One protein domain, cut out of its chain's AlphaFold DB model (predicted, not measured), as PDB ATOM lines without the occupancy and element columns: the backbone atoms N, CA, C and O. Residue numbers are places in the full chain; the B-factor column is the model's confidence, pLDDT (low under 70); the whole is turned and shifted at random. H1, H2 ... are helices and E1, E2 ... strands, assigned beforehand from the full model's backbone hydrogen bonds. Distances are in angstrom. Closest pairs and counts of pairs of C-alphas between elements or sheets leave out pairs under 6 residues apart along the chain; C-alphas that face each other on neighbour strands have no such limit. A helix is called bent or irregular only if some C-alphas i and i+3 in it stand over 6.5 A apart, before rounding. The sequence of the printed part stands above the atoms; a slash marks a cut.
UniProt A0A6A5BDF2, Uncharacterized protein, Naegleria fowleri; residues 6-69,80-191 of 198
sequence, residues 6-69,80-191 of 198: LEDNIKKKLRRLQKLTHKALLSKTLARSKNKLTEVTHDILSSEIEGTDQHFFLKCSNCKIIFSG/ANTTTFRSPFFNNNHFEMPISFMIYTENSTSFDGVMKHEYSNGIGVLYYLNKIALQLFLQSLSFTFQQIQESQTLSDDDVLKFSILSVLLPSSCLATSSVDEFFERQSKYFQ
ATOM      1  N   LEU A   6      21.931 124.152  93.795       82.69
ATOM      2  CA  LEU A   6      20.655 124.719  93.370       82.69
ATOM      3  C   LEU A   6      20.774 125.742  92.225       82.69
ATOM      4  O   LEU A   6      20.191 125.532  91.163       82.69
ATOM      5  N   GLU A   7      21.545 126.828  92.385       85.50
ATOM      6  CA  GLU A   7      21.684 127.837  91.319       85.50
ATOM      7  C   GLU A   7      22.220 127.210  90.031       85.50
ATOM      8  O   GLU A   7      21.725 127.474  88.936       85.50
ATOM      9  N   ASP A   8      23.239 126.360  90.156       87.62
ATOM     10  CA  ASP A   8      23.863 125.706  89.011       87.62
ATOM     11  C   ASP A   8      22.926 124.707  88.334       87.62
ATOM     12  O   ASP A   8      22.956 124.568  87.105       87.62
ATOM     13  N   ASN A   9      22.055 124.053  89.099       87.44
ATOM     14  CA  ASN A   9      21.003 123.202  88.564       87.44
ATOM     15  C   ASN A   9      19.965 124.020  87.790       87.44
ATOM     16  O   ASN A   9      19.693 123.687  86.632       87.44
ATOM     17  N   ILE A  10      19.458 125.122  88.354       88.50
ATOM     18  CA  ILE A  10      18.505 126.008  87.666       88.50
ATOM     19  C   ILE A  10      19.144 126.580  86.391       88.50
ATOM     20  O   ILE A  10      18.555 126.481  85.313       88.50
ATOM     21  N   LYS A  11      20.392 127.069  86.461       91.06
ATOM     22  CA  LYS A  11      21.182 127.530  85.301       91.06
ATOM     23  C   LYS A  11      21.212 126.477  84.193       91.06
ATOM     24  O   LYS A  11      20.945 126.783  83.029       91.06
ATOM     25  N   LYS A  12      21.553 125.228  84.529       92.06
ATOM     26  CA  LYS A  12      21.636 124.115  83.566       92.06
ATOM     27  C   LYS A  12      20.268 123.772  82.975       92.06
ATOM     28  O   LYS A  12      20.172 123.610  81.756       92.06
ATOM     29  N   LYS A  13      19.223 123.685  83.803       93.06
ATOM     30  CA  LYS A  13      17.858 123.343  83.378       93.06
ATOM     31  C   LYS A  13      17.245 124.442  82.498       93.06
ATOM     32  O   LYS A  13      16.756 124.121  81.418       93.06
ATOM     33  N   LEU A  14      17.388 125.723  82.853       94.06
ATOM     34  CA  LEU A  14      16.955 126.854  82.015       94.06
ATOM     35  C   LEU A  14      17.673 126.873  80.659       94.06
ATOM     36  O   LEU A  14      17.026 126.998  79.620       94.06
ATOM     37  N   ARG A  15      19.000 126.659  80.631       95.06
ATOM     38  CA  ARG A  15      19.749 126.527  79.362       95.06
ATOM     39  C   ARG A  15      19.232 125.367  78.519       95.06
ATOM     40  O   ARG A  15      19.141 125.485  77.298       95.06
ATOM     41  N   ARG A  16      18.939 124.227  79.149       96.00
ATOM     42  CA  ARG A  16      18.380 123.054  78.467       96.00
ATOM     43  C   ARG A  16      17.003 123.375  77.887       96.00
ATOM     44  O   ARG A  16      16.786 123.055  76.722       96.00
ATOM     45  N   LEU A  17      16.126 124.026  78.652       96.88
ATOM     46  CA  LEU A  17      14.804 124.457  78.200       96.88
ATOM     47  C   LEU A  17      14.918 125.374  76.978       96.88
ATOM     48  O   LEU A  17      14.380 125.045  75.926       96.88
ATOM     49  N   GLN A  18      15.718 126.443  77.067       96.19
ATOM     50  CA  GLN A  18      15.948 127.368  75.954       96.19
ATOM     51  C   GLN A  18      16.435 126.651  74.689       96.19
ATOM     52  O   GLN A  18      15.887 126.851  73.606       96.19
ATOM     53  N   LYS A  19      17.443 125.778  74.814       96.44
ATOM     54  CA  LYS A  19      17.996 125.030  73.674       96.44
ATOM     55  C   LYS A  19      16.970 124.099  73.033       96.44
ATOM     56  O   LYS A  19      16.917 124.010  71.807       96.44
ATOM     57  N   LEU A  20      16.187 123.386  73.842       97.19
ATOM     58  CA  LEU A  20      15.168 122.466  73.340       97.19
ATOM     59  C   LEU A  20      14.032 123.222  72.650       97.19
ATOM     60  O   LEU A  20      13.665 122.839  71.541       97.19
ATOM     61  N   THR A  21      13.534 124.307  73.251       96.94
ATOM     62  CA  THR A  21      12.484 125.146  72.659       96.94
ATOM     63  C   THR A  21      12.951 125.748  71.342       96.94
ATOM     64  O   THR A  21      12.268 125.599  70.334       96.94
ATOM     65  N   HIS A  22      14.147 126.343  71.311       96.31
ATOM     66  CA  HIS A  22      14.699 126.928  70.091       96.31
ATOM     67  C   HIS A  22      14.813 125.899  68.967       96.31
ATOM     68  O   HIS A  22      14.340 126.127  67.856       96.31
ATOM     69  N   LYS A  23      15.399 124.733  69.270       96.25
ATOM     70  CA  LYS A  23      15.520 123.649  68.295       96.25
ATOM     71  C   LYS A  23      14.146 123.249  67.764       96.25
ATOM     72  O   LYS A  23      13.993 123.133  66.557       96.25
ATOM     73  N   ALA A  24      13.167 123.072  68.651       94.88
ATOM     74  CA  ALA A  24      11.826 122.648  68.280       94.88
ATOM     75  C   ALA A  24      11.059 123.698  67.455       94.88
ATOM     76  O   ALA A  24      10.298 123.311  66.569       94.88
ATOM     77  N   LEU A  25      11.281 124.995  67.702       93.75
ATOM     78  CA  LEU A  25      10.756 126.089  66.876       93.75
ATOM     79  C   LEU A  25      11.354 126.041  65.465       93.75
ATOM     80  O   LEU A  25      10.610 125.986  64.488       93.75
ATOM     81  N   LEU A  26      12.686 125.975  65.358       92.69
ATOM     82  CA  LEU A  26      13.386 125.942  64.069       92.69
ATOM     83  C   LEU A  26      13.011 124.716  63.230       92.69
ATOM     84  O   LEU A  26      12.796 124.833  62.025       92.69
ATOM     85  N   SER A  27      12.903 123.539  63.854       93.38
ATOM     86  CA  SER A  27      12.518 122.309  63.156       93.38
ATOM     87  C   SER A  27      11.009 122.131  62.993       93.38
ATOM     88  O   SER A  27      10.594 121.120  62.432       93.38
ATOM     89  N   LYS A  28      10.182 123.071  63.476       91.88
ATOM     90  CA  LYS A  28       8.711 122.964  63.485       91.88
ATOM     91  C   LYS A  28       8.215 121.667  64.147       91.88
ATOM     92  O   LYS A  28       7.269 121.033  63.697       91.88
ATOM     93  N   THR A  29       8.870 121.252  65.232       93.19
ATOM     94  CA  THR A  29       8.561 120.021  65.984       93.19
ATOM     95  C   THR A  29       8.102 120.305  67.411       93.19
ATOM     96  O   THR A  29       8.280 119.465  68.298       93.19
ATOM     97  N   LEU A  30       7.555 121.494  67.667       93.19
ATOM     98  CA  LEU A  30       7.192 121.915  69.018       93.19
ATOM     99  C   LEU A  30       6.132 120.999  69.640       93.19
ATOM    100  O   LEU A  30       6.353 120.482  70.732       93.19
ATOM    101  N   ALA A  31       5.076 120.671  68.890       92.81
ATOM    102  CA  ALA A  31       4.040 119.727  69.314       92.81
ATOM    103  C   ALA A  31       4.598 118.335  69.660       92.81
ATOM    104  O   ALA A  31       4.225 117.750  70.672       92.81
ATOM    105  N   ARG A  32       5.562 117.830  68.881       93.19
ATOM    106  CA  ARG A  32       6.233 116.543  69.158       93.19
ATOM    107  C   ARG A  32       7.151 116.601  70.375       93.19
ATOM    108  O   ARG A  32       7.392 115.591  71.025       93.19
ATOM    109  N   SER A  33       7.685 117.783  70.668       94.19
ATOM    110  CA  SER A  33       8.608 118.005  71.784       94.19
ATOM    111  C   SER A  33       7.885 118.392  73.073       94.19
ATOM    112  O   SER A  33       8.542 118.497  74.107       94.19
ATOM    113  N   LYS A  34       6.559 118.590  73.036       94.50
ATOM    114  CA  LYS A  34       5.812 119.222  74.124       94.50
ATOM    115  C   LYS A  34       5.962 118.512  75.461       94.50
ATOM    116  O   LYS A  34       6.326 119.164  76.424       94.50
ATOM    117  N   ASN A  35       5.837 117.184  75.502       94.56
ATOM    118  CA  ASN A  35       5.959 116.424  76.752       94.56
ATOM    119  C   ASN A  35       7.331 116.633  77.406       94.56
ATOM    120  O   ASN A  35       7.417 116.889  78.600       94.56
ATOM    121  N   LYS A  36       8.403 116.613  76.604       95.62
ATOM    122  CA  LYS A  36       9.773 116.847  77.079       95.62
ATOM    123  C   LYS A  36       9.992 118.293  77.535       95.62
ATOM    124  O   LYS A  36      10.764 118.532  78.457       95.62
ATOM    125  N   LEU A  37       9.370 119.262  76.864       96.25
ATOM    126  CA  LEU A  37       9.446 120.676  77.243       96.25
ATOM    127  C   LEU A  37       8.675 120.937  78.543       96.25
ATOM    128  O   LEU A  37       9.206 121.592  79.438       96.25
ATOM    129  N   THR A  38       7.479 120.363  78.677       94.81
ATOM    130  CA  THR A  38       6.669 120.381  79.900       94.81
ATOM    131  C   THR A  38       7.416 119.735  81.066       94.81
ATOM    132  O   THR A  38       7.500 120.351  82.119       94.81
ATOM    133  N   GLU A  39       8.029 118.563  80.875       92.94
ATOM    134  CA  GLU A  39       8.837 117.878  81.898       92.94
ATOM    135  C   GLU A  39       9.991 118.759  82.392       92.94
ATOM    136  O   GLU A  39      10.100 119.023  83.583       92.94
ATOM    137  N   VAL A  40      10.803 119.313  81.481       93.94
ATOM    138  CA  VAL A  40      11.914 120.205  81.866       93.94
ATOM    139  C   VAL A  40      11.411 121.459  82.586       93.94
ATOM    140  O   VAL A  40      12.076 121.949  83.493       93.94
ATOM    141  N   THR A  41      10.258 121.996  82.182       93.00
ATOM    142  CA  THR A  41       9.661 123.178  82.822       93.00
ATOM    143  C   THR A  41       9.170 122.846  84.231       93.00
ATOM    144  O   THR A  41       9.460 123.585  85.172       93.00
ATOM    145  N   HIS A  42       8.499 121.704  84.390       89.88
ATOM    146  CA  HIS A  42       8.047 121.196  85.680       89.88
ATOM    147  C   HIS A  42       9.226 120.921  86.620       89.88
ATOM    148  O   HIS A  42       9.204 121.378  87.756       89.88
ATOM    149  N   ASP A  43      10.301 120.298  86.129       88.56
ATOM    150  CA  ASP A  43      11.525 120.042  86.899       88.56
ATOM    151  C   ASP A  43      12.176 121.320  87.443       88.56
ATOM    152  O   ASP A  43      12.880 121.271  88.451       88.56
ATOM    153  N   ILE A  44      12.021 122.464  86.774       89.12
ATOM    154  CA  ILE A  44      12.518 123.747  87.292       89.12
ATOM    155  C   ILE A  44      11.585 124.256  88.400       89.12
ATOM    156  O   ILE A  44      12.063 124.679  89.450       89.12
ATOM    157  N   LEU A  45      10.270 124.190  88.172       84.81
ATOM    158  CA  LEU A  45       9.240 124.665  89.098       84.81
ATOM    159  C   LEU A  45       9.233 123.901  90.425       84.81
ATOM    160  O   LEU A  45       9.486 124.494  91.475       84.81
ATOM    161  N   SER A  46       8.971 122.594  90.364       71.50
ATOM    162  CA  SER A  46       8.606 121.782  91.528       71.50
ATOM    163  C   SER A  46       9.802 121.367  92.379       71.50
ATOM    164  O   SER A  46       9.671 121.228  93.591       71.50
ATOM    165  N   SER A  47      10.980 121.180  91.768       63.03
ATOM    166  CA  SER A  47      12.151 120.651  92.487       63.03
ATOM    167  C   SER A  47      13.149 121.705  92.968       63.03
ATOM    168  O   SER A  47      13.968 121.392  93.826       63.03
ATOM    169  N   GLU A  48      13.099 122.940  92.455       66.75
ATOM    170  CA  GLU A  48      14.153 123.934  92.725       66.75
ATOM    171  C   GLU A  48      13.610 125.299  93.183       66.75
ATOM    172  O   GLU A  48      14.227 125.933  94.035       66.75
ATOM    173  N   ILE A  49      12.476 125.775  92.647       73.12
ATOM    174  CA  ILE A  49      11.983 127.135  92.939       73.12
ATOM    175  C   ILE A  49      10.860 127.135  93.983       73.12
ATOM    176  O   ILE A  49      10.896 127.947  94.903       73.12
ATOM    177  N   GLU A  50       9.866 126.250  93.890       72.44
ATOM    178  CA  GLU A  50       8.765 126.204  94.872       72.44
ATOM    179  C   GLU A  50       9.232 125.797  96.278       72.44
ATOM    180  O   GLU A  50       8.748 126.352  97.260       72.44
ATOM    181  N   GLY A  51      10.230 124.917  96.383       67.62
ATOM    182  CA  GLY A  51      10.701 124.361  97.658       67.62
ATOM    183  C   GLY A  51      11.716 125.196  98.452       67.62
ATOM    184  O   GLY A  51      12.264 124.677  99.421       67.62
ATOM    185  N   THR A  52      12.027 126.438  98.056       75.06
ATOM    186  CA  THR A  52      13.072 127.256  98.712       75.06
ATOM    187  C   THR A  52      12.571 128.631  99.134       75.06
ATOM    188  O   THR A  52      11.940 129.321  98.344       75.06
ATOM    189  N   ASP A  53      12.914 129.091 100.336       75.38
ATOM    190  CA  ASP A  53      12.588 130.452 100.805       75.38
ATOM    191  C   ASP A  53      13.552 131.521 100.264       75.38
ATOM    192  O   ASP A  53      13.413 132.710 100.542       75.38
ATOM    193  N   GLN A  54      14.551 131.120  99.476       77.06
ATOM    194  CA  GLN A  54      15.540 132.048  98.940       77.06
ATOM    195  C   GLN A  54      14.937 132.968  97.875       77.06
ATOM    196  O   GLN A  54      14.291 132.519  96.923       77.06
ATOM    197  N   HIS A  55      15.226 134.267  97.981       82.25
ATOM    198  CA  HIS A  55      14.962 135.204  96.898       82.25
ATOM    199  C   HIS A  55      15.899 134.900  95.731       82.25
ATOM    200  O   HIS A  55      17.126 134.921  95.850       82.25
ATOM    201  N   PHE A  56      15.285 134.594  94.597       86.50
ATOM    202  CA  PHE A  56      15.980 134.213  93.386       86.50
ATOM    203  C   PHE A  56      15.768 135.274  92.313       86.50
ATOM    204  O   PHE A  56      14.640 135.727  92.116       86.50
ATOM    205  N   PHE A  57      16.833 135.652  91.609       89.31
ATOM    206  CA  PHE A  57      16.795 136.682  90.576       89.31
ATOM    207  C   PHE A  57      17.424 136.196  89.270       89.31
ATOM    208  O   PHE A  57      18.417 135.460  89.260       89.31
ATOM    209  N   LEU A  58      16.840 136.619  88.150       90.25
ATOM    210  CA  LEU A  58      17.281 136.274  86.802       90.25
ATOM    211  C   LEU A  58      17.173 137.492  85.880       90.25
ATOM    212  O   LEU A  58      16.097 138.056  85.726       90.25
ATOM    213  N   LYS A  59      18.270 137.891  85.236       89.94
ATOM    214  CA  LYS A  59      18.336 139.057  84.343       89.94
ATOM    215  C   LYS A  59      17.767 138.749  82.950       89.94
ATOM    216  O   LYS A  59      17.992 137.671  82.397       89.94
ATOM    217  N   CYS A  60      17.119 139.749  82.356       87.19
ATOM    218  CA  CYS A  60      16.731 139.821  80.942       87.19
ATOM    219  C   CYS A  60      17.849 140.514  80.135       87.19
ATOM    220  O   CYS A  60      18.235 141.641  80.456       87.19
ATOM    221  N   SER A  61      18.419 139.864  79.115       81.75
ATOM    222  CA  SER A  61      19.404 140.492  78.210       81.75
ATOM    223  C   SER A  61      18.751 141.279  77.088       81.75
ATOM    224  O   SER A  61      17.773 140.819  76.516       81.75
ATOM    225  N   ASN A  62      19.384 142.379  76.667       66.81
ATOM    226  CA  ASN A  62      18.991 143.141  75.473       66.81
ATOM    227  C   ASN A  62      17.539 143.654  75.508       66.81
ATOM    228  O   ASN A  62      16.913 143.823  74.462       66.81
ATOM    229  N   CYS A  63      17.019 143.895  76.711       68.00
ATOM    230  CA  CYS A  63      15.693 144.449  76.954       68.00
ATOM    231  C   CYS A  63      15.879 145.975  77.092       68.00
ATOM    232  O   CYS A  63      16.575 146.432  78.001       68.00
ATOM    233  N   LYS A  64      15.371 146.759  76.130       63.22
ATOM    234  CA  LYS A  64      15.452 148.230  76.084       63.22
ATOM    235  C   LYS A  64      14.038 148.800  76.140       63.22
ATOM    236  O   LYS A  64      13.194 148.406  75.344       63.22
ATOM    237  N   ILE A  65      13.774 149.749  77.036       54.88
ATOM    238  CA  ILE A  65      12.503 150.481  76.994       54.88
ATOM    239  C   ILE A  65      12.448 151.294  75.703       54.88
ATOM    240  O   ILE A  65      13.339 152.100  75.419       54.88
ATOM    241  N   ILE A  66      11.386 151.080  74.936       50.59
ATOM    242  CA  ILE A  66      10.911 152.034  73.946       50.59
ATOM    243  C   ILE A  66       9.595 152.537  74.522       50.59
ATOM    244  O   ILE A  66       8.673 151.757  74.718       50.59
ATOM    245  N   PHE A  67       9.529 153.823  74.855       51.09
ATOM    246  CA  PHE A  67       8.266 154.427  75.256       51.09
ATOM    247  C   PHE A  67       7.380 154.531  74.014       51.09
ATOM    248  O   PHE A  67       7.585 155.397  73.167       51.09
ATOM    249  N   SER A  68       6.419 153.620  73.884       42.22
ATOM    250  CA  SER A  68       5.343 153.683  72.896       42.22
ATOM    251  C   SER A  68       4.108 154.320  73.541       42.22
ATOM    252  O   SER A  68       3.100 153.665  73.779       42.22
ATOM    253  N   GLY A  69       4.211 155.598  73.900       45.03
ATOM    254  CA  GLY A  69       3.128 156.340  74.540       45.03
ATOM    255  C   GLY A  69       3.497 157.802  74.741       45.03
ATOM    256  O   GLY A  69       4.659 158.131  74.978       45.03
ATOM    257  N   ALA A  80       0.754 150.896  80.495       53.19
ATOM    258  CA  ALA A  80       1.217 151.037  79.108       53.19
ATOM    259  C   ALA A  80       2.743 150.944  78.916       53.19
ATOM    260  O   ALA A  80       3.241 151.102  77.802       53.19
ATOM    261  N   ASN A  81       3.519 150.694  79.975       66.56
ATOM    262  CA  ASN A  81       4.974 150.620  79.843       66.56
ATOM    263  C   ASN A  81       5.402 149.236  79.334       66.56
ATOM    264  O   ASN A  81       5.414 148.259  80.085       66.56
ATOM    265  N   THR A  82       5.795 149.160  78.065       72.31
ATOM    266  CA  THR A  82       6.404 147.969  77.464       72.31
ATOM    267  C   THR A  82       7.919 148.142  77.323       72.31
ATOM    268  O   THR A  82       8.476 149.240  77.297       72.31
ATOM    269  N   THR A  83       8.634 147.021  77.294       74.38
ATOM    270  CA  THR A  83      10.061 146.958  76.966       74.38
ATOM    271  C   THR A  83      10.223 146.212  75.656       74.38
ATOM    272  O   THR A  83       9.722 145.098  75.510       74.38
ATOM    273  N   THR A  84      10.969 146.783  74.716       80.06
ATOM    274  CA  THR A  84      11.304 146.113  73.462       80.06
ATOM    275  C   THR A  84      12.569 145.287  73.629       80.06
ATOM    276  O   THR A  84      13.560 145.721  74.217       80.06
ATOM    277  N   PHE A  85      12.576 144.084  73.077       81.75
ATOM    278  CA  PHE A  85      13.734 143.204  73.123       81.75
ATOM    279  C   PHE A  85      13.878 142.427  71.816       81.75
ATOM    280  O   PHE A  85      12.929 142.272  71.050       81.75
ATOM    281  N   ARG A  86      15.093 141.944  71.545       85.06
ATOM    282  CA  ARG A  86      15.389 141.119  70.367       85.06
ATOM    283  C   ARG A  86      15.368 139.656  70.756       85.06
ATOM    284  O   ARG A  86      16.128 139.273  71.636       85.06
ATOM    285  N   SER A  87      14.548 138.855  70.085       89.31
ATOM    286  CA  SER A  87      14.426 137.421  70.363       89.31
ATOM    287  C   SER A  87      15.341 136.589  69.460       89.31
ATOM    288  O   SER A  87      15.087 136.505  68.251       89.31
ATOM    289  N   PRO A  88      16.362 135.897  70.004       87.75
ATOM    290  CA  PRO A  88      17.180 134.979  69.218       87.75
ATOM    291  C   PRO A  88      16.403 133.803  68.619       87.75
ATOM    292  O   PRO A  88      16.888 133.187  67.677       87.75
ATOM    293  N   PHE A  89      15.213 133.478  69.140       92.25
ATOM    294  CA  PHE A  89      14.405 132.373  68.611       92.25
ATOM    295  C   PHE A  89      13.705 132.722  67.294       92.25
ATOM    296  O   PHE A  89      13.400 131.824  66.514       92.25
ATOM    297  N   PHE A  90      13.467 134.010  67.034       90.31
ATOM    298  CA  PHE A  90      12.740 134.489  65.858       90.31
ATOM    299  C   PHE A  90      13.597 135.467  65.052       90.31
ATOM    300  O   PHE A  90      13.214 136.613  64.837       90.31
ATOM    301  N   ASN A  91      14.785 135.024  64.625       86.31
ATOM    302  CA  ASN A  91      15.697 135.786  63.758       86.31
ATOM    303  C   ASN A  91      16.095 137.175  64.296       86.31
ATOM    304  O   ASN A  91      16.392 138.077  63.519       86.31
ATOM    305  N   ASN A  92      16.118 137.358  65.620       81.25
ATOM    306  CA  ASN A  92      16.346 138.655  66.269       81.25
ATOM    307  C   ASN A  92      15.297 139.728  65.923       81.25
ATOM    308  O   ASN A  92      15.574 140.928  66.034       81.25
ATOM    309  N   ASN A  93      14.080 139.306  65.563       83.75
ATOM    310  CA  ASN A  93      12.921 140.190  65.498       83.75
ATOM    311  C   ASN A  93      12.690 140.869  66.853       83.75
ATOM    312  O   ASN A  93      13.088 140.362  67.908       83.75
ATOM    313  N   HIS A  94      12.092 142.056  66.790       85.50
ATOM    314  CA  HIS A  94      11.815 142.872  67.965       85.50
ATOM    315  C   HIS A  94      10.418 142.541  68.473       85.50
ATOM    316  O   HIS A  94       9.481 142.445  67.684       85.50
ATOM    317  N   PHE A  95      10.307 142.355  69.781       84.88
ATOM    318  CA  PHE A  95       9.062 142.052  70.470       84.88
ATOM    319  C   PHE A  95       8.912 142.990  71.654       84.88
ATOM    320  O   PHE A  95       9.907 143.407  72.249       84.88
ATOM    321  N   GLU A  96       7.672 143.302  71.994       84.06
ATOM    322  CA  GLU A  96       7.337 144.081  73.175       84.06
ATOM    323  C   GLU A  96       6.909 143.144  74.291       84.06
ATOM    324  O   GLU A  96       6.087 142.255  74.094       84.06
ATOM    325  N   MET A  97       7.490 143.337  75.466       79.00
ATOM    326  CA  MET A  97       7.125 142.633  76.683       79.00
ATOM    327  C   MET A  97       6.571 143.644  77.687       79.00
ATOM    328  O   MET A  97       7.198 144.690  77.883       79.00
ATOM    329  N   PRO A  98       5.439 143.348  78.340       75.69
ATOM    330  CA  PRO A  98       4.908 144.207  79.389       75.69
ATOM    331  C   PRO A  98       5.893 144.325  80.563       75.69
ATOM    332  O   PRO A  98       6.661 143.402  80.854       75.69
ATOM    333  N   ILE A  99       5.908 145.489  81.213       72.62
ATOM    334  CA  ILE A  99       6.652 145.703  82.457       72.62
ATOM    335  C   ILE A  99       5.684 145.543  83.623       72.62
ATOM    336  O   ILE A  99       4.699 146.272  83.724       72.62
ATOM    337  N   SER A 100       6.006 144.638  84.545       71.81
ATOM    338  CA  SER A 100       5.302 144.554  85.818       71.81
ATOM    339  C   SER A 100       5.892 145.546  86.818       71.81
ATOM    340  O   SER A 100       7.091 145.539  87.111       71.81
ATOM    341  N   PHE A 101       5.015 146.381  87.374       58.97
ATOM    342  CA  PHE A 101       5.315 147.265  88.505       58.97
ATOM    343  C   PHE A 101       5.019 146.604  89.855       58.97
ATOM    344  O   PHE A 101       5.342 147.167  90.901       58.97
ATOM    345  N   MET A 102       4.410 145.413  89.863       55.59
ATOM    346  CA  MET A 102       4.093 144.703  91.098       55.59
ATOM    347  C   MET A 102       5.329 143.961  91.589       55.59
ATOM    348  O   MET A 102       5.578 142.809  91.244       55.59
ATOM    349  N   ILE A 103       6.134 144.651  92.400       51.09
ATOM    350  CA  ILE A 103       7.391 144.092  92.900       51.09
ATOM    351  C   ILE A 103       7.142 142.995  93.959       51.09
ATOM    352  O   ILE A 103       7.964 142.091  94.110       51.09
ATOM    353  N   TYR A 104       5.983 143.025  94.637       49.97
ATOM    354  CA  TYR A 104       5.699 142.209  95.826       49.97
ATOM    355  C   TYR A 104       4.203 141.956  96.081       49.97
ATOM    356  O   TYR A 104       3.685 142.325  97.133       49.97
ATOM    357  N   THR A 105       3.469 141.337  95.159       47.12
ATOM    358  CA  THR A 105       2.144 140.803  95.511       47.12
ATOM    359  C   THR A 105       2.187 139.283  95.484       47.12
ATOM    360  O   THR A 105       2.221 138.653  94.433       47.12
ATOM    361  N   GLU A 106       2.163 138.684  96.675       53.00
ATOM    362  CA  GLU A 106       2.066 137.229  96.890       53.00
ATOM    363  C   GLU A 106       0.785 136.614  96.283       53.00
ATOM    364  O   GLU A 106       0.641 135.398  96.234       53.00
ATOM    365  N   ASN A 107      -0.122 137.455  95.771       57.75
ATOM    366  CA  ASN A 107      -1.426 137.084  95.230       57.75
ATOM    367  C   ASN A 107      -1.514 137.149  93.695       57.75
ATOM    368  O   ASN A 107      -2.619 137.048  93.162       57.75
ATOM    369  N   SER A 108      -0.409 137.365  92.970       64.25
ATOM    370  CA  SER A 108      -0.485 137.355  91.503       64.25
ATOM    371  C   SER A 108      -0.755 135.941  90.985       64.25
ATOM    372  O   SER A 108      -0.030 135.003  91.315       64.25
ATOM    373  N   THR A 109      -1.791 135.790  90.161       68.75
ATOM    374  CA  THR A 109      -2.182 134.514  89.539       68.75
ATOM    375  C   THR A 109      -1.748 134.407  88.076       68.75
ATOM    376  O   THR A 109      -1.839 133.326  87.494       68.75
ATOM    377  N   SER A 110      -1.254 135.497  87.480       70.44
ATOM    378  CA  SER A 110      -0.792 135.559  86.092       70.44
ATOM    379  C   SER A 110       0.587 136.205  85.971       70.44
ATOM    380  O   SER A 110       1.018 137.001  86.806       70.44
ATOM    381  N   PHE A 111       1.311 135.815  84.921       78.69
ATOM    382  CA  PHE A 111       2.581 136.427  84.557       78.69
ATOM    383  C   PHE A 111       2.350 137.613  83.619       78.69
ATOM    384  O   PHE A 111       1.930 137.414  82.481       78.69
ATOM    385  N   ASP A 112       2.732 138.808  84.070       69.75
ATOM    386  CA  ASP A 112       2.517 140.063  83.339       69.75
ATOM    387  C   ASP A 112       3.840 140.686  82.835       69.75
ATOM    388  O   ASP A 112       3.948 141.899  82.666       69.75
ATOM    389  N   GLY A 113       4.873 139.866  82.595       79.56
ATOM    390  CA  GLY A 113       6.152 140.301  82.011       79.56
ATOM    391  C   GLY A 113       7.315 140.437  83.003       79.56
ATOM    392  O   GLY A 113       7.368 139.754  84.024       79.56
ATOM    393  N   VAL A 114       8.310 141.274  82.682       81.50
ATOM    394  CA  VAL A 114       9.510 141.449  83.533       81.50
ATOM    395  C   VAL A 114       9.360 142.585  84.524       81.50
ATOM    396  O   VAL A 114       8.621 143.541  84.315       81.50
ATOM    397  N   MET A 115      10.148 142.506  85.585       84.25
ATOM    398  CA  MET A 115      10.281 143.558  86.576       84.25
ATOM    399  C   MET A 115      11.340 144.560  86.139       84.25
ATOM    400  O   MET A 115      12.359 144.183  85.551       84.25
ATOM    401  N   LYS A 116      11.115 145.827  86.476       81.62
ATOM    402  CA  LYS A 116      12.028 146.940  86.224       81.62
ATOM    403  C   LYS A 116      12.516 147.512  87.552       81.62
ATOM    404  O   LYS A 116      11.712 147.791  88.437       81.62
ATOM    405  N   HIS A 117      13.820 147.723  87.669       82.06
ATOM    406  CA  HIS A 117      14.421 148.465  88.772       82.06
ATOM    407  C   HIS A 117      15.291 149.596  88.216       82.06
ATOM    408  O   HIS A 117      16.202 149.346  87.423       82.06
ATOM    409  N   GLU A 118      14.975 150.833  88.602       78.81
ATOM    410  CA  GLU A 118      15.700 152.041  88.197       78.81
ATOM    411  C   GLU A 118      16.518 152.583  89.353       78.81
ATOM    412  O   GLU A 118      15.994 152.839  90.438       78.81
ATOM    413  N   TYR A 119      17.799 152.814  89.090       76.12
ATOM    414  CA  TYR A 119      18.694 153.414  90.062       76.12
ATOM    415  C   TYR A 119      18.619 154.942  89.983       76.12
ATOM    416  O   TYR A 119      18.915 155.543  88.948       76.12
ATOM    417  N   SER A 120      18.260 155.583  91.096       69.62
ATOM    418  CA  SER A 120      18.062 157.040  91.206       69.62
ATOM    419  C   SER A 120      19.322 157.874  90.946       69.62
ATOM    420  O   SER A 120      19.237 159.051  90.615       69.62
ATOM    421  N   ASN A 121      20.497 157.265  91.070       70.69
ATOM    422  CA  ASN A 121      21.803 157.872  90.819       70.69
ATOM    423  C   ASN A 121      22.282 157.716  89.363       70.69
ATOM    424  O   ASN A 121      23.445 157.986  89.073       70.69
ATOM    425  N   GLY A 122      21.417 157.254  88.452       64.19
ATOM    426  CA  GLY A 122      21.744 157.100  87.033       64.19
ATOM    427  C   GLY A 122      22.643 155.902  86.714       64.19
ATOM    428  O   GLY A 122      23.108 155.781  85.585       64.19
ATOM    429  N   ILE A 123      22.876 154.995  87.673       63.91
ATOM    430  CA  ILE A 123      23.740 153.812  87.492       63.91
ATOM    431  C   ILE A 123      23.160 152.807  86.478       63.91
ATOM    432  O   ILE A 123      23.895 151.992  85.915       63.91
ATOM    433  N   GLY A 124      21.861 152.888  86.180       72.00
ATOM    434  CA  GLY A 124      21.243 152.188  85.060       72.00
ATOM    435  C   GLY A 124      19.834 151.687  85.354       72.00
ATOM    436  O   GLY A 124      19.212 152.042  86.356       72.00
ATOM    437  N   VAL A 125      19.344 150.833  84.458       77.44
ATOM    438  CA  VAL A 125      18.060 150.136  84.589       77.44
ATOM    439  C   VAL A 125      18.309 148.635  84.520       77.44
ATOM    440  O   VAL A 125      19.024 148.157  83.635       77.44
ATOM    441  N   LEU A 126      17.712 147.884  85.443       81.94
ATOM    442  CA  LEU A 126      17.759 146.428  85.469       81.94
ATOM    443  C   LEU A 126      16.381 145.842  85.156       81.94
ATOM    444  O   LEU A 126      15.405 146.137  85.843       81.94
ATOM    445  N   TYR A 127      16.337 144.944  84.170       85.88
ATOM    446  CA  TYR A 127      15.167 144.120  83.865       85.88
ATOM    447  C   TYR A 127      15.415 142.689  84.319       85.88
ATOM    448  O   TYR A 127      16.423 142.078  83.939       85.88
ATOM    449  N   TYR A 128      14.516 142.149  85.134       87.44
ATOM    450  CA  TYR A 128      14.720 140.852  85.770       87.44
ATOM    451  C   TYR A 128      13.404 140.145  86.104       87.44
ATOM    452  O   TYR A 128      12.329 140.738  86.076       87.44
ATOM    453  N   LEU A 129      13.504 138.859  86.426       89.06
ATOM    454  CA  LEU A 129      12.464 138.084  87.091       89.06
ATOM    455  C   LEU A 129      12.928 137.780  88.512       89.06
ATOM    456  O   LEU A 129      14.043 137.287  88.699       89.06
ATOM    457  N   ASN A 130      12.086 138.076  89.501       87.31
ATOM    458  CA  ASN A 130      12.241 137.519  90.841       87.31
ATOM    459  C   ASN A 130      11.682 136.081  90.885       87.31
ATOM    460  O   ASN A 130      11.148 135.573  89.895       87.31
ATOM    461  N   LYS A 131      11.778 135.436  92.050       86.56
ATOM    462  CA  LYS A 131      11.269 134.080  92.293       86.56
ATOM    463  C   LYS A 131       9.813 133.908  91.831       86.56
ATOM    464  O   LYS A 131       9.541 133.002  91.051       86.56
ATOM    465  N   ILE A 132       8.911 134.785  92.277       84.56
ATOM    466  CA  ILE A 132       7.465 134.692  92.008       84.56
ATOM    467  C   ILE A 132       7.183 134.855  90.509       84.56
ATOM    468  O   ILE A 132       6.506 134.025  89.905       84.56
ATOM    469  N   ALA A 133       7.760 135.877  89.874       85.94
ATOM    470  CA  ALA A 133       7.582 136.120  88.446       85.94
ATOM    471  C   ALA A 133       8.145 134.967  87.598       85.94
ATOM    472  O   ALA A 133       7.534 134.571  86.608       85.94
ATOM    473  N   LEU A 134       9.279 134.382  88.002       88.69
ATOM    474  CA  LEU A 134       9.843 133.204  87.343       88.69
ATOM    475  C   LEU A 134       8.930 131.975  87.485       88.69
ATOM    476  O   LEU A 134       8.771 131.239  86.514       88.69
ATOM    477  N   GLN A 135       8.305 131.765  88.649       88.75
ATOM    478  CA  GLN A 135       7.328 130.685  88.846       88.75
ATOM    479  C   GLN A 135       6.119 130.856  87.927       88.75
ATOM    480  O   GLN A 135       5.815 129.954  87.147       88.75
ATOM    481  N   LEU A 136       5.481 132.027  87.947       88.12
ATOM    482  CA  LEU A 136       4.319 132.315  87.104       88.12
ATOM    483  C   LEU A 136       4.660 132.189  85.612       88.12
ATOM    484  O   LEU A 136       3.894 131.609  84.842       88.12
ATOM    485  N   PHE A 137       5.844 132.655  85.203       91.31
ATOM    486  CA  PHE A 137       6.320 132.513  83.827       91.31
ATOM    487  C   PHE A 137       6.478 131.047  83.412       91.31
ATOM    488  O   PHE A 137       6.009 130.644  82.347       91.31
ATOM    489  N   LEU A 138       7.125 130.229  84.245       92.50
ATOM    490  CA  LEU A 138       7.328 128.811  83.952       92.50
ATOM    491  C   LEU A 138       6.004 128.033  83.977       92.50
ATOM    492  O   LEU A 138       5.810 127.152  83.142       92.50
ATOM    493  N   GLN A 139       5.071 128.368  84.872       91.12
ATOM    494  CA  GLN A 139       3.726 127.780  84.887       91.12
ATOM    495  C   GLN A 139       2.975 128.109  83.590       91.12
ATOM    496  O   GLN A 139       2.432 127.213  82.942       91.12
ATOM    497  N   SER A 140       3.036 129.372  83.160       91.50
ATOM    498  CA  SER A 140       2.457 129.837  81.899       91.50
ATOM    499  C   SER A 140       3.071 129.130  80.680       91.50
ATOM    500  O   SER A 140       2.348 128.618  79.827       91.50
ATOM    501  N   LEU A 141       4.403 128.987  80.631       93.88
ATOM    502  CA  LEU A 141       5.090 128.215  79.587       93.88
ATOM    503  C   LEU A 141       4.683 126.739  79.582       93.88
ATOM    504  O   LEU A 141       4.463 126.165  78.515       93.88
ATOM    505  N   SER A 142       4.590 126.120  80.760       93.81
ATOM    506  CA  SER A 142       4.173 124.723  80.899       93.81
ATOM    507  C   SER A 142       2.779 124.511  80.312       93.81
ATOM    508  O   SER A 142       2.577 123.575  79.533       93.81
ATOM    509  N   PHE A 143       1.847 125.417  80.621       92.31
ATOM    510  CA  PHE A 143       0.507 125.418  80.043       92.31
ATOM    511  C   PHE A 143       0.548 125.594  78.518       92.31
ATOM    512  O   PHE A 143      -0.028 124.773  77.803       92.31
ATOM    513  N   THR A 144       1.296 126.579  78.004       93.38
ATOM    514  CA  THR A 144       1.498 126.772  76.556       93.38
ATOM    515  C   THR A 144       1.988 125.483  75.885       93.38
ATOM    516  O   THR A 144       1.407 125.053  74.891       93.38
ATOM    517  N   PHE A 145       2.999 124.798  76.431       94.88
ATOM    518  CA  PHE A 145       3.482 123.547  75.836       94.88
ATOM    519  C   PHE A 145       2.399 122.464  75.784       94.88
ATOM    520  O   PHE A 145       2.280 121.778  74.769       94.88
ATOM    521  N   GLN A 146       1.586 122.319  76.832       91.75
ATOM    522  CA  GLN A 146       0.523 121.312  76.876       91.75
ATOM    523  C   GLN A 146      -0.544 121.536  75.793       91.75
ATOM    524  O   GLN A 146      -1.003 120.562  75.181       91.75
ATOM    525  N   GLN A 147      -0.884 122.801  75.526       91.75
ATOM    526  CA  GLN A 147      -1.931 123.183  74.574       91.75
ATOM    527  C   GLN A 147      -1.513 123.059  73.103       91.75
ATOM    528  O   GLN A 147      -2.378 122.932  72.239       91.75
ATOM    529  N   ILE A 148      -0.212 123.037  72.797       90.44
ATOM    530  CA  ILE A 148       0.257 123.052  71.405       90.44
ATOM    531  C   ILE A 148      -0.065 121.749  70.654       90.44
ATOM    532  O   ILE A 148       0.159 120.629  71.141       90.44
ATOM    533  N   GLN A 149      -0.559 121.916  69.421       88.19
ATOM    534  CA  GLN A 149      -0.953 120.849  68.492       88.19
ATOM    535  C   GLN A 149      -0.097 120.832  67.209       88.19
ATOM    536  O   GLN A 149       0.530 121.828  66.857       88.19
ATOM    537  N   GLU A 150      -0.050 119.695  66.495       78.50
ATOM    538  CA  GLU A 150       0.874 119.452  65.361       78.50
ATOM    539  C   GLU A 150       0.677 120.365  64.135       78.50
ATOM    540  O   GLU A 150       1.578 120.456  63.304       78.50
ATOM    541  N   SER A 151      -0.445 121.079  64.039       71.25
ATOM    542  CA  SER A 151      -0.781 121.992  62.935       71.25
ATOM    543  C   SER A 151      -1.029 123.438  63.378       71.25
ATOM    544  O   SER A 151      -1.427 124.271  62.565       71.25
ATOM    545  N   GLN A 152      -0.819 123.749  64.658       77.69
ATOM    546  CA  GLN A 152      -1.158 125.052  65.214       77.69
ATOM    547  C   GLN A 152      -0.117 126.111  64.831       77.69
ATOM    548  O   GLN A 152       1.077 125.961  65.099       77.69
ATOM    549  N   THR A 153      -0.587 127.214  64.249       87.56
ATOM    550  CA  THR A 153       0.181 128.461  64.184       87.56
ATOM    551  C   THR A 153       0.283 129.040  65.588       87.56
ATOM    552  O   THR A 153      -0.724 129.116  66.293       87.56
ATOM    553  N   LEU A 154       1.488 129.437  65.999       91.12
ATOM    554  CA  LEU A 154       1.694 130.071  67.299       91.12
ATOM    555  C   LEU A 154       0.857 131.344  67.399       91.12
ATOM    556  O   LEU A 154       0.862 132.153  66.470       91.12
ATOM    557  N   SER A 155       0.159 131.508  68.519       91.69
ATOM    558  CA  SER A 155      -0.497 132.775  68.829       91.69
ATOM    559  C   SER A 155       0.548 133.853  69.134       91.69
ATOM    560  O   SER A 155       1.683 133.531  69.499       91.69
ATOM    561  N   ASP A 156       0.169 135.129  69.038       89.25
ATOM    562  CA  ASP A 156       1.053 136.245  69.408       89.25
ATOM    563  C   ASP A 156       1.545 136.122  70.858       89.25
ATOM    564  O   ASP A 156       2.703 136.409  71.165       89.25
ATOM    565  N   ASP A 157       0.693 135.598  71.738       88.62
ATOM    566  CA  ASP A 157       1.002 135.338  73.140       88.62
ATOM    567  C   ASP A 157       2.025 134.190  73.310       88.62
ATOM    568  O   ASP A 157       2.955 134.283  74.115       88.62
ATOM    569  N   ASP A 158       1.943 133.121  72.510       92.00
ATOM    570  CA  ASP A 158       2.971 132.065  72.506       92.00
ATOM    571  C   ASP A 158       4.310 132.591  71.980       92.00
ATOM    572  O   ASP A 158       5.371 132.320  72.554       92.00
ATOM    573  N   VAL A 159       4.264 133.374  70.895       92.12
ATOM    574  CA  VAL A 159       5.444 134.026  70.318       92.12
ATOM    575  C   VAL A 159       6.097 134.937  71.350       92.12
ATOM    576  O   VAL A 159       7.321 134.890  71.504       92.12
ATOM    577  N   LEU A 160       5.310 135.707  72.104       89.12
ATOM    578  CA  LEU A 160       5.813 136.551  73.179       89.12
ATOM    579  C   LEU A 160       6.482 135.718  74.276       89.12
ATOM    580  O   LEU A 160       7.645 135.970  74.589       89.12
ATOM    581  N   LYS A 161       5.832 134.676  74.809       91.69
ATOM    582  CA  LYS A 161       6.430 133.827  75.861       91.69
ATOM    583  C   LYS A 161       7.744 133.183  75.424       91.69
ATOM    584  O   LYS A 161       8.716 133.179  76.183       91.69
ATOM    585  N   PHE A 162       7.813 132.659  74.201       94.00
ATOM    586  CA  PHE A 162       9.052 132.083  73.671       94.00
ATOM    587  C   PHE A 162      10.126 133.138  73.432       94.00
ATOM    588  O   PHE A 162      11.312 132.872  73.639       94.00
ATOM    589  N   SER A 163       9.715 134.341  73.051       91.81
ATOM    590  CA  SER A 163      10.613 135.476  72.911       91.81
ATOM    591  C   SER A 163      11.187 135.884  74.268       91.81
ATOM    592  O   SER A 163      12.406 135.989  74.387       91.81
ATOM    593  N   ILE A 164      10.372 135.986  75.318       90.88
ATOM    594  CA  ILE A 164      10.840 136.238  76.690       90.88
ATOM    595  C   ILE A 164      11.811 135.138  77.129       90.88
ATOM    596  O   ILE A 164      12.927 135.431  77.559       90.88
ATOM    597  N   LEU A 165      11.445 133.865  76.933       93.88
ATOM    598  CA  LEU A 165      12.309 132.727  77.257       93.88
ATOM    599  C   LEU A 165      13.683 132.854  76.591       93.88
ATOM    600  O   LEU A 165      14.684 132.504  77.208       93.88
ATOM    601  N   SER A 166      13.744 133.351  75.357       92.06
ATOM    602  CA  SER A 166      14.990 133.474  74.596       92.06
ATOM    603  C   SER A 166      15.957 134.541  75.127       92.06
ATOM    604  O   SER A 166      17.160 134.423  74.897       92.06
ATOM    605  N   VAL A 167      15.454 135.548  75.851       89.88
ATOM    606  CA  VAL A 167      16.259 136.664  76.381       89.88
ATOM    607  C   VAL A 167      16.552 136.572  77.871       89.88
ATOM    608  O   VAL A 167      17.363 137.345  78.382       89.88
ATOM    609  N   LEU A 168      15.947 135.624  78.586       91.00
ATOM    610  CA  LEU A 168      16.394 135.301  79.937       91.00
ATOM    611  C   LEU A 168      17.851 134.834  79.881       91.00
ATOM    612  O   LEU A 168      18.199 133.998  79.053       91.00
ATOM    613  N   LEU A 169      18.716 135.352  80.753       89.19
ATOM    614  CA  LEU A 169      20.119 134.943  80.821       89.19
ATOM    615  C   LEU A 169      20.297 133.876  81.893       89.19
ATOM    616  O   LEU A 169      20.462 134.243  83.056       89.19
ATOM    617  N   PRO A 170      20.377 132.568  81.579       89.81
ATOM    618  CA  PRO A 170      20.498 131.575  82.635       89.81
ATOM    619  C   PRO A 170      21.748 131.789  83.479       89.81
ATOM    620  O   PRO A 170      21.681 131.615  84.677       89.81
ATOM    621  N   SER A 171      22.875 132.231  82.906       86.81
ATOM    622  CA  SER A 171      24.093 132.544  83.677       86.81
ATOM    623  C   SER A 171      23.899 133.610  84.755       86.81
ATOM    624  O   SER A 171      24.679 133.630  85.699       86.81
ATOM    625  N   SER A 172      22.892 134.476  84.624       88.94
ATOM    626  CA  SER A 172      22.610 135.527  85.601       88.94
ATOM    627  C   SER A 172      21.852 135.036  86.832       88.94
ATOM    628  O   SER A 172      21.763 135.765  87.797       88.94
ATOM    629  N   CYS A 173      21.321 133.820  86.810       90.00
ATOM    630  CA  CYS A 173      20.534 133.196  87.871       90.00
ATOM    631  C   CYS A 173      21.301 133.215  89.216       90.00
ATOM    632  O   CYS A 173      22.313 132.525  89.333       90.00
ATOM    633  N   LEU A 174      20.861 134.009  90.200       89.25
ATOM    634  CA  LEU A 174      21.501 134.125  91.520       89.25
ATOM    635  C   LEU A 174      20.473 134.156  92.658       89.25
ATOM    636  O   LEU A 174      19.457 134.848  92.563       89.25
ATOM    637  N   ALA A 175      20.797 133.481  93.758       88.31
ATOM    638  CA  ALA A 175      20.116 133.608  95.036       88.31
ATOM    639  C   ALA A 175      20.784 134.716  95.865       88.31
ATOM    640  O   ALA A 175      21.997 134.701  96.099       88.31
ATOM    641  N   THR A 176      20.010 135.712  96.286       87.56
ATOM    642  CA  THR A 176      20.546 136.881  97.000       87.56
ATOM    643  C   THR A 176      19.456 137.582  97.796       87.56
ATOM    644  O   THR A 176      18.285 137.329  97.562       87.56
ATOM    645  N   SER A 177      19.810 138.456  98.737       83.50
ATOM    646  CA  SER A 177      18.823 139.067  99.638       83.50
ATOM    647  C   SER A 177      18.040 140.236  99.024       83.50
ATOM    648  O   SER A 177      16.919 140.508  99.444       83.50
ATOM    649  N   SER A 178      18.603 140.921  98.023       87.50
ATOM    650  CA  SER A 178      18.010 142.120  97.427       87.50
ATOM    651  C   SER A 178      18.348 142.277  95.941       87.50
ATOM    652  O   SER A 178      19.299 141.687  95.425       87.50
ATOM    653  N   VAL A 179      17.576 143.120  95.250       87.00
ATOM    654  CA  VAL A 179      17.830 143.492  93.847       87.00
ATOM    655  C   VAL A 179      19.149 144.256  93.673       87.00
ATOM    656  O   VAL A 179      19.825 144.084  92.660       87.00
ATOM    657  N   ASP A 180      19.564 145.028  94.677       87.25
ATOM    658  CA  ASP A 180      20.827 145.775  94.655       87.25
ATOM    659  C   ASP A 180      22.024 144.831  94.733       87.25
ATOM    660  O   ASP A 180      22.935 144.896  93.908       87.25
ATOM    661  N   GLU A 181      21.982 143.872  95.661       88.44
ATOM    662  CA  GLU A 181      23.022 142.853  95.788       88.44
ATOM    663  C   GLU A 181      23.104 141.990  94.519       88.44
ATOM    664  O   GLU A 181      24.193 141.629  94.057       88.44
ATOM    665  N   PHE A 182      21.949 141.701  93.909       89.00
ATOM    666  CA  PHE A 182      21.882 141.033  92.618       89.00
ATOM    667  C   PHE A 182      22.607 141.851  91.549       89.00
ATOM    668  O   PHE A 182      23.510 141.329  90.894       89.00
ATOM    669  N   PHE A 183      22.264 143.130  91.397       85.62
ATOM    670  CA  PHE A 183      22.877 144.017  90.415       85.62
ATOM    671  C   PHE A 183      24.393 144.142  90.600       85.62
ATOM    672  O   PHE A 183      25.134 143.975  89.632       85.62
ATOM    673  N   GLU A 184      24.874 144.352  91.826       84.56
ATOM    674  CA  GLU A 184      26.307 144.460  92.125       84.56
ATOM    675  C   GLU A 184      27.087 143.184  91.798       84.56
ATOM    676  O   GLU A 184      28.226 143.227  91.325       84.56
ATOM    677  N   ARG A 185      26.497 142.015  92.059       82.81
ATOM    678  CA  ARG A 185      27.120 140.740  91.692       82.81
ATOM    679  C   ARG A 185      27.105 140.570  90.176       82.81
ATOM    680  O   ARG A 185      28.129 140.219  89.595       82.81
ATOM    681  N   GLN A 186      25.989 140.871  89.518       79.25
ATOM    682  CA  GLN A 186      25.871 140.793  88.062       79.25
ATOM    683  C   GLN A 186      26.833 141.744  87.340       79.25
ATOM    684  O   GLN A 186      27.431 141.340  86.347       79.25
ATOM    685  N   SER A 187      27.029 142.972  87.822       71.00
ATOM    686  CA  SER A 187      27.935 143.945  87.198       71.00
ATOM    687  C   SER A 187      29.389 143.466  87.214       71.00
ATOM    688  O   SER A 187      30.087 143.605  86.208       71.00
ATOM    689  N   LYS A 188      29.809 142.792  88.296       63.22
ATOM    690  CA  LYS A 188      31.119 142.126  88.398       63.22
ATOM    691  C   LYS A 188      31.263 140.952  87.423       63.22
ATOM    692  O   LYS A 188      32.335 140.774  86.852       63.22
ATOM    693  N   TYR A 189      30.206 140.161  87.217       56.09
ATOM    694  CA  TYR A 189      30.241 138.963  86.361       56.09
ATOM    695  C   TYR A 189      30.063 139.241  84.865       56.09
ATOM    696  O   TYR A 189      30.632 138.528  84.043       56.09
ATOM    697  N   PHE A 190      29.269 140.244  84.500       55.31
ATOM    698  CA  PHE A 190      28.939 140.545  83.107       55.31
ATOM    699  C   PHE A 190      29.720 141.727  82.540       55.31
ATOM    700  O   PHE A 190      29.470 142.071  81.390       55.31
ATOM    701  N   GLN A 191      30.634 142.324  83.324       44.16
ATOM    702  CA  GLN A 191      31.340 143.561  82.979       44.16
ATOM    703  C   GLN A 191      30.380 144.524  82.276       44.16
ATOM    704  O   GLN A 191      30.541 144.832  81.097       44.16
TER     705      GLN A 191
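What this domain is: This is residues 6 to 69 and 80 to 191 of the 198 residues of an uncharacterized protein of Naegleria fowleri (UniProt A0A6A5BDF2). A strongly twisted sheet of six strands, curled like part of a barrel and folded back on itself, makes one side of the domain; on the other, H2 runs side by side with H1 and with H3. H4 lies in the middle, packed on E3 and E4 and against H1, while H5 sits on the sheet's opposite face by E1 and E6. The printed part has 176 residues, with five named helices and six strands in the order H1 H2 E1 E2 E3 E4 E5 E6 H3 H4 H5. The sheet, E1 E6 E5 E4 E3 E2, is mixed, and the class is mixed, helices and strands. The whole is compact, with a radius of gyration of the C-alphas of 15.8 A, and spans 51 by 40 by 34 A.

How they stand to each other: In the folded sheet, one sheet bent back into two leaves, E1 (residues 56 to 59), E6 (125 to 130) and E5 (114 to 118) face E3 (82 to 87) and E2 (63 to 65), with E4 (93 to 100) as the hinge. E5 and E4 are parallel, with N 100 and O 114 2.8 A apart. The other neighbours are antiparallel, within hydrogen-bond range for instance at N 58 and O 129, 2.9 A, for E1 and E6; N 115 and O 128, 2.9 A, in the hairpin E5 and E6; N 95 and O 85, 2.9 A, in the hairpin E3 and E4; and N 64 and O 84, 2.8 A, for E3 and E2. H4 (156 to 167) is on the sheet at a height of 8.1 A, across the strands at 89 degrees to E4 on the local plane; the closest C-alphas of E3 and H4 are Ser 87 and Ser 163, 5.0 A. On the same face H3 (131 to 147) stands up from the sheet. H5 (179 to 190) is on the opposite face, at a height of 9.2 A. H2 (30 to 49) touches H3, closest at the C-alphas of Thr 38 and Ser 142, 5.1 A, at a shallow tilt of 25 degrees, opposite ways. H1 (6 to 26) and H2 form a helical hairpin, closest at the C-alphas of Ala 24 and Leu 30, 4.7 A. H1 touches H4 with residues 18 to 22 alone, closest at the C-alphas of Gln 18 and Ser 166, 6.3 A. Every O i to N i+4 pair is within hydrogen-bond range in H1, H3, H4 and H5, and 12 of 16 in H2.

Where its parts are: H1 begins at C-alpha 6 (20.655, 124.719, 93.370) and is 30.2 A long. H2, 24.9 A, is irregular, with C-alphas 32 and 35 7.6 A apart. E4 is 22.1 A long and H3 24.6 A. H5 ends at C-alpha 190 (28.939, 140.545, 83.107).

The domain as a whole: The C-alphas farthest apart, Asn 121 and Ser 151, are 50.7 A apart. Residues 70 to 79 are not printed; C-alphas 69 and 80 are 7.3 A apart. The links E4 to E5 and H4 to H5 are long. Residues under 70 in pLDDT include 62 to 69 and 101 to 109.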